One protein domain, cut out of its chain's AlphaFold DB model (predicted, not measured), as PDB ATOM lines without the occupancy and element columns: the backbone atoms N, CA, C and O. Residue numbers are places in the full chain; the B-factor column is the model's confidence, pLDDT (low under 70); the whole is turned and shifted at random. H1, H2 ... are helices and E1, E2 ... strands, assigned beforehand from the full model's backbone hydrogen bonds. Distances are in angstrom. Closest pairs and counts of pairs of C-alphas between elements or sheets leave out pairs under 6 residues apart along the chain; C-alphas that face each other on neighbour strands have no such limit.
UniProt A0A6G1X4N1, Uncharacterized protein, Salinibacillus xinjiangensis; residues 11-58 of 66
ATOM      1  N   GLU A  11     172.501 120.713 165.802       72.25
ATOM      2  CA  GLU A  11     173.920 120.532 166.009       72.25
ATOM      3  C   GLU A  11     174.682 121.350 164.971       72.25
ATOM      4  O   GLU A  11     174.376 121.348 163.774       72.25
ATOM      5  N   LYS A  12     175.702 122.062 165.445       73.31
ATOM      6  CA  LYS A  12     176.612 122.797 164.580       73.31
ATOM      7  C   LYS A  12     177.720 121.858 164.117       73.31
ATOM      8  O   LYS A  12     178.456 121.321 164.942       73.31
ATOM      9  N   ILE A  13     177.867 121.713 162.808       74.44
ATOM     10  CA  ILE A  13     179.000 121.025 162.185       74.44
ATOM     11  C   ILE A  13     179.815 122.027 161.371       74.44
ATOM     12  O   ILE A  13     179.260 122.929 160.737       74.44
ATOM     13  N   GLU A  14     181.137 121.891 161.411       71.12
ATOM     14  CA  GLU A  14     182.058 122.738 160.656       71.12
ATOM     15  C   GLU A  14     182.706 121.929 159.534       71.12
ATOM     16  O   GLU A  14     183.322 120.894 159.780       71.12
ATOM     17  N   VAL A  15     182.553 122.407 158.300       70.62
ATOM     18  CA  VAL A  15     183.140 121.810 157.094       70.62
ATOM     19  C   VAL A  15     183.846 122.927 156.338       70.62
ATOM     20  O   VAL A  15     183.206 123.902 155.951       70.62
ATOM     21  N   ASP A  16     185.166 122.826 156.175       70.19
ATOM     22  CA  ASP A  16     185.999 123.809 155.461       70.19
ATOM     23  C   ASP A  16     185.785 125.274 155.907       70.19
ATOM     24  O   ASP A  16     185.780 126.206 155.105       70.19
ATOM     25  N   GLY A  17     185.578 125.487 157.212       68.31
ATOM     26  CA  GLY A  17     185.335 126.811 157.801       68.31
ATOM     27  C   GLY A  17     183.903 127.340 157.637       68.31
ATOM     28  O   GLY A  17     183.591 128.426 158.126       68.31
ATOM     29  N   LEU A  18     183.014 126.577 156.999       72.75
ATOM     30  CA  LEU A  18     181.584 126.859 156.937       72.75
ATOM     31  C   LEU A  18     180.854 126.136 158.069       72.75
ATOM     32  O   LEU A  18     181.104 124.968 158.355       72.75
ATOM     33  N   SER A  19     179.936 126.850 158.711       72.81
ATOM     34  CA  SER A  19     179.098 126.320 159.784       72.81
ATOM     35  C   SER A  19     177.742 125.888 159.237       72.81
ATOM     36  O   SER A  19     177.008 126.720 158.704       72.81
ATOM     37  N   PHE A  20     177.388 124.620 159.421       76.00
ATOM     38  CA  PHE A  20     176.073 124.084 159.081       76.00
ATOM     39  C   PHE A  20     175.315 123.751 160.358       76.00
ATOM     40  O   PHE A  20     175.886 123.225 161.310       76.00
ATOM     41  N   GLN A  21     174.026 124.072 160.364       77.38
ATOM     42  CA  GLN A  21     173.089 123.621 161.384       77.38
ATOM     43  C   GLN A  21     172.369 122.398 160.835       77.38
ATOM     44  O   GLN A  21     171.754 122.465 159.768       77.38
ATOM     45  N   VAL A  22     172.494 121.280 161.537       76.62
ATOM     46  CA  VAL A  22     171.831 120.024 161.191       76.62
ATOM     47  C   VAL A  22     171.119 119.494 162.420       76.62
ATOM     48  O   VAL A  22     171.686 119.482 163.506       76.62
ATOM     49  N   ASN A  23     169.888 119.015 162.277       82.31
ATOM     50  CA  ASN A  23     169.241 118.358 163.407       82.31
ATOM     51  C   ASN A  23     169.931 117.014 163.721       82.31
ATOM     52  O   ASN A  23     170.518 116.363 162.847       82.31
ATOM     53  N   SER A  24     169.844 116.591 164.984       78.19
ATOM     54  CA  SER A  24     170.478 115.355 165.476       78.19
ATOM     55  C   SER A  24     170.076 114.098 164.685       78.19
ATOM     56  O   SER A  24     170.914 113.236 164.407       78.19
ATOM     57  N   PHE A  25     168.817 114.012 164.233       81.06
ATOM     58  CA  PHE A  25     168.355 112.918 163.378       81.06
ATOM     59  C   PHE A  25     169.127 112.866 162.053       81.06
ATOM     60  O   PHE A  25     169.640 111.811 161.682       81.06
ATOM     61  N   THR A  26     169.282 114.002 161.372       76.38
ATOM     62  CA  THR A  26     170.016 114.099 160.103       76.38
ATOM     63  C   THR A  26     171.476 113.726 160.302       76.38
ATOM     64  O   THR A  26     172.013 112.955 159.513       76.38
ATOM     65  N   LYS A  27     172.102 114.183 161.394       77.50
ATOM     66  CA  LYS A  27     173.474 113.789 161.729       77.50
ATOM     67  C   LYS A  27     173.616 112.276 161.910       77.50
ATOM     68  O   LYS A  27     174.570 111.699 161.397       77.50
ATOM     69  N   SER A  28     172.655 111.618 162.562       81.12
ATOM     70  CA  SER A  28     172.683 110.156 162.735       81.12
ATOM     71  C   SER A  28     172.615 109.381 161.412       81.12
ATOM     72  O   SER A  28     173.183 108.299 161.314       81.12
ATOM     73  N   GLN A  29     171.939 109.938 160.399       80.31
ATOM     74  CA  GLN A  29     171.811 109.328 159.072       80.31
ATOM     75  C   GLN A  29     173.023 109.627 158.184       80.31
ATOM     76  O   GLN A  29     173.523 108.748 157.492       80.31
ATOM     77  N   VAL A  30     173.505 110.871 158.215       79.44
ATOM     78  CA  VAL A  30     174.643 111.323 157.406       79.44
ATOM     79  C   VAL A  30     175.956 110.733 157.924       79.44
ATOM     80  O   VAL A  30     176.829 110.383 157.130       79.44
ATOM     81  N   GLY A  31     176.088 110.577 159.242       76.62
ATOM     82  CA  GLY A  31     177.317 110.137 159.895       76.62
ATOM     83  C   GLY A  31     178.433 111.186 159.857       76.62
ATOM     84  O   GLY A  31     178.305 112.245 159.245       76.62
ATOM     85  N   ASP A  32     179.550 110.868 160.515       76.75
ATOM     86  CA  ASP A  32     180.744 111.716 160.545       76.75
ATOM     87  C   ASP A  32     181.876 111.098 159.692       76.75
ATOM     88  O   ASP A  32     182.156 109.900 159.820       76.75
ATOM     89  N   PRO A  33     182.572 111.881 158.842       80.50
ATOM     90  CA  PRO A  33     182.366 113.306 158.593       80.50
ATOM     91  C   PRO A  33     181.267 113.569 157.552       80.50
ATOM     92  O   PRO A  33     181.161 112.851 156.552       80.50
ATOM     93  N   LEU A  34     180.534 114.675 157.719       82.69
ATOM     94  CA  LEU A  34     179.837 115.294 156.595       82.69
ATOM     95  C   LEU A  34     180.859 115.998 155.696       82.69
ATOM     96  O   LEU A  34     181.609 116.858 156.153       82.69
ATOM     97  N   ILE A  35     180.854 115.662 154.409       85.56
ATOM     98  CA  ILE A  35     181.745 116.244 153.407       85.56
ATOM     99  C   ILE A  35     180.906 117.005 152.384       85.56
ATOM    100  O   ILE A  35     179.963 116.460 151.801       85.56
ATOM    101  N   ILE A  36     181.303 118.248 152.120       85.44
ATOM    102  CA  ILE A  36     180.754 119.068 151.043       85.44
ATOM    103  C   ILE A  36     181.859 119.275 150.017       85.44
ATOM    104  O   ILE A  36     182.870 119.908 150.288       85.44
ATOM    105  N   ASP A  37     181.677 118.695 148.838       86.88
ATOM    106  CA  ASP A  37     182.665 118.684 147.758       86.88
ATOM    107  C   ASP A  37     182.097 119.447 146.553       86.88
ATOM    108  O   ASP A  37     180.885 119.452 146.333       86.88
ATOM    109  N   TYR A  38     182.950 120.077 145.749       86.75
ATOM    110  CA  TYR A  38     182.536 120.723 144.504       86.75
ATOM    111  C   TYR A  38     183.034 119.917 143.306       86.75
ATOM    112  O   TYR A  38     184.236 119.726 143.108       86.75
ATOM    113  N   LYS A  39     182.103 119.462 142.462       87.44
ATOM    114  CA  LYS A  39     182.414 118.802 141.190       87.44
ATOM    115  C   LYS A  39     181.973 119.692 140.030       87.44
ATOM    116  O   LYS A  39     180.786 119.999 139.955       87.44
ATOM    117  N   PRO A  40     182.854 120.034 139.070       85.81
ATOM    118  CA  PRO A  40     182.515 120.941 137.967       85.81
ATOM    119  C   PRO A  40     181.232 120.572 137.209       85.81
ATOM    120  O   PRO A  40     180.445 121.445 136.864       85.81
ATOM    121  N   ASN A  41     180.978 119.273 137.017       91.00
ATOM    122  CA  ASN A  41     179.817 118.783 136.264       91.00
ATOM    123  C   ASN A  41     178.543 118.622 137.110       91.00
ATOM    124  O   ASN A  41     177.462 118.469 136.551       91.00
ATOM    125  N   TYR A  42     178.662 118.624 138.441       83.44
ATOM    126  CA  TYR A  42     177.560 118.301 139.356       83.44
ATOM    127  C   TYR A  42     177.298 119.386 140.404       83.44
ATOM    128  O   TYR A  42     176.379 119.238 141.201       83.44
ATOM    129  N   GLY A  43     178.076 120.470 140.427       87.81
ATOM    130  CA  GLY A  43     178.005 121.485 141.474       87.81
ATOM    131  C   GLY A  43     178.430 120.943 142.840       87.81
ATOM    132  O   GLY A  43     179.292 120.063 142.929       87.81
ATOM    133  N   PHE A  44     177.833 121.479 143.907       88.56
ATOM    134  CA  PHE A  44     178.082 120.993 145.261       88.56
ATOM    135  C   PHE A  44     177.445 119.620 145.485       88.56
ATOM    136  O   PHE A  44     176.301 119.366 145.095       88.56
ATOM    137  N   VAL A  45     178.204 118.753 146.143       90.12
ATOM    138  CA  VAL A  45     177.857 117.377 146.480       90.12
ATOM    139  C   VAL A  45     177.949 117.214 147.990       90.12
ATOM    140  O   VAL A  45     178.959 117.585 148.584       90.12
ATOM    141  N   ILE A  46     176.909 116.640 148.592       87.50
ATOM    142  CA  ILE A  46     176.865 116.291 150.017       87.50
ATOM    143  C   ILE A  46     177.059 114.780 150.120       87.50
ATOM    144  O   ILE A  46     176.307 114.017 149.506       87.50
ATOM    145  N   LYS A  47     178.076 114.346 150.864       89.00
ATOM    146  CA  LYS A  47     178.454 112.934 151.004       89.00
ATOM    147  C   LYS A  47     179.068 112.659 152.376       89.00
ATOM    148  O   LYS A  47     179.430 113.592 153.092       89.00
ATOM    149  N   ASN A  48     179.242 111.388 152.704       88.25
ATOM    150  CA  ASN A  48     180.182 110.940 153.730       88.25
ATOM    151  C   ASN A  48     181.252 110.044 153.070       88.25
ATOM    152  O   ASN A  48     181.416 110.050 151.846       88.25
ATOM    153  N   ASN A  49     182.003 109.281 153.866       87.69
ATOM    154  CA  ASN A  49     183.011 108.351 153.342       87.69
ATOM    155  C   ASN A  49     182.418 107.121 152.624       87.69
ATOM    156  O   ASN A  49     183.140 106.451 151.889       87.69
ATOM    157  N   ASN A  50     181.136 106.819 152.836       90.25
ATOM    158  CA  ASN A  50     180.481 105.591 152.388       90.25
ATOM    159  C   ASN A  50     179.556 105.813 151.182       90.25
ATOM    160  O   ASN A  50     179.461 104.943 150.320       90.25
ATOM    161  N   GLU A  51     178.872 106.956 151.106       91.12
ATOM    162  CA  GLU A  51     177.846 107.226 150.099       91.12
ATOM    163  C   GLU A  51     177.667 108.719 149.787       91.12
ATOM    164  O   GLU A  51     178.162 109.601 150.495       91.12
ATOM    165  N   VAL A  52     176.934 108.997 148.703       90.81
ATOM    166  CA  VAL A  52     176.554 110.348 148.273       90.81
ATOM    167  C   VAL A  52     175.066 110.569 148.521       90.81
ATOM    168  O   VAL A  52     174.239 109.813 148.022       90.81
ATOM    169  N   PHE A  53     174.732 111.651 149.225       88.31
ATOM    170  CA  PHE A  53     173.355 111.990 149.590       88.31
ATOM    171  C   PHE A  53     172.689 112.933 148.589       88.31
ATOM    172  O   PHE A  53     171.492 112.821 148.326       88.31
ATOM    173  N   ALA A  54     173.444 113.889 148.038       88.75
ATOM    174  CA  ALA A  54     172.900 114.888 147.125       88.75
ATOM    175  C   ALA A  54     173.944 115.417 146.137       88.75
ATOM    176  O   ALA A  54     175.123 115.548 146.464       88.75
ATOM    177  N   HIS A  55     173.470 115.804 144.952       92.56
ATOM    178  CA  HIS A  55     174.223 116.510 143.913       92.56
ATOM    179  C   HIS A  55     173.514 117.818 143.551       92.56
ATOM    180  O   HIS A  55     172.305 117.950 143.741       92.56
ATOM    181  N   GLY A  56     174.242 118.776 142.976       89.25
ATOM    182  CA  GLY A  56     173.663 120.024 142.473       89.25
ATOM    183  C   GLY A  56     173.134 120.947 143.566       89.25
ATOM    184  O   GLY A  56     172.281 121.789 143.283       89.25
ATOM    185  N   VAL A  57     173.614 120.791 144.804       86.62
ATOM    186  CA  VAL A  57     173.152 121.594 145.940       86.62
ATOM    187  C   VAL A  57     173.522 123.059 145.716       86.62
ATOM    188  O   VAL A  57     174.592 123.383 145.197       86.62
ATOM    189  N   LYS A  58     172.613 123.960 146.087       82.06
ATOM    190  CA  LYS A  58     172.802 125.407 145.975       82.06
ATOM    191  C   LYS A  58     172.705 126.038 147.352       82.06
ATOM    192  O   LYS A  58     171.850 125.664 148.149       82.06
TER     193      LYS A  58
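This is residues 11 to 58 of the 66 residues of an uncharacterized protein of Salinibacillus xinjiangensis (UniProt A0A6G1X4N1). What would one see first? Two small strand units stand roughly end to end, like the arms of a wide V: a two-stranded hairpin, E1 and E2, and a strongly twisted sheet, E3, E4 and E5. The short helix H1 lies along the chain between them, near E1 with its length and only grazing the three-stranded sheet with residues 29 to 30. What is it made of? The printed part has 48 residues with one named helix and five named strands, in the order E1, E2, H1, E3, E4, E5; the class is mixed, helices and strands, and both sheets, E1 - E2 and E3 - E4 - E5, are antiparallel. How is it shaped? It is compact, with a radius of gyration of the C-alphas of 10.6 A, and rounded, spanning 31 by 22 by 16 A.

How do the first strands pair? E1, residues 11 to 15, and E2, residues 18 to 23, form an antiparallel hairpin at 147 degrees, with N 13 and O 20 at 2.9 A. Where does the helix go? H1, residues 24 to 30, comes closest to E1 at the C-alphas of Glu 11 and Ser 24, 6.2 A apart; every O i to N i+4 pair in H1 is within hydrogen-bond range. How is the larger sheet built? E3, residues 35 to 39, E4, residues 43 to 47, and E5, residues 52 to 57, make a meander, each strand the antiparallel neighbour of the one before, only just strongly twisted, with C-alphas up to 4.2 A off its best plane. N 37 and O 45 are 2.9 A apart across E3 and E4, and N 56 and O 44 are 3.0 A apart across E4 and E5. How do the units meet? The closest C-alphas of E1 and E3, those of Val 15 and Ile 35, are 6.8 A apart; H1 is only just on the sheet of E3, E4 and E5, with 5 pairs of C-alphas within 10 A, and E2 is apart from E3, E4 and E5.

Where does the first strand begin? C-alpha 11 of E1 is at (173.920, 120.532, 166.009). How long are the longer elements? E2 measures 16.3 A, E1 12.9 A, E4 12.8 A, E3 12.5 A and E5 12.0 A; H1 measures 9.9 A. Where does the last strand end? C-alpha 57 of E5 is at (173.152, 121.594, 145.940).

How far does it reach? The two C-alphas farthest apart, those of Ser 24 and Asn 41, are 30.9 A apart. Is anything missing or long? The printed part has no cut, and the links between successive named elements are tight. Where is confidence low? The mean pLDDT of the printed part is 82.1, and residue 17 is under 70.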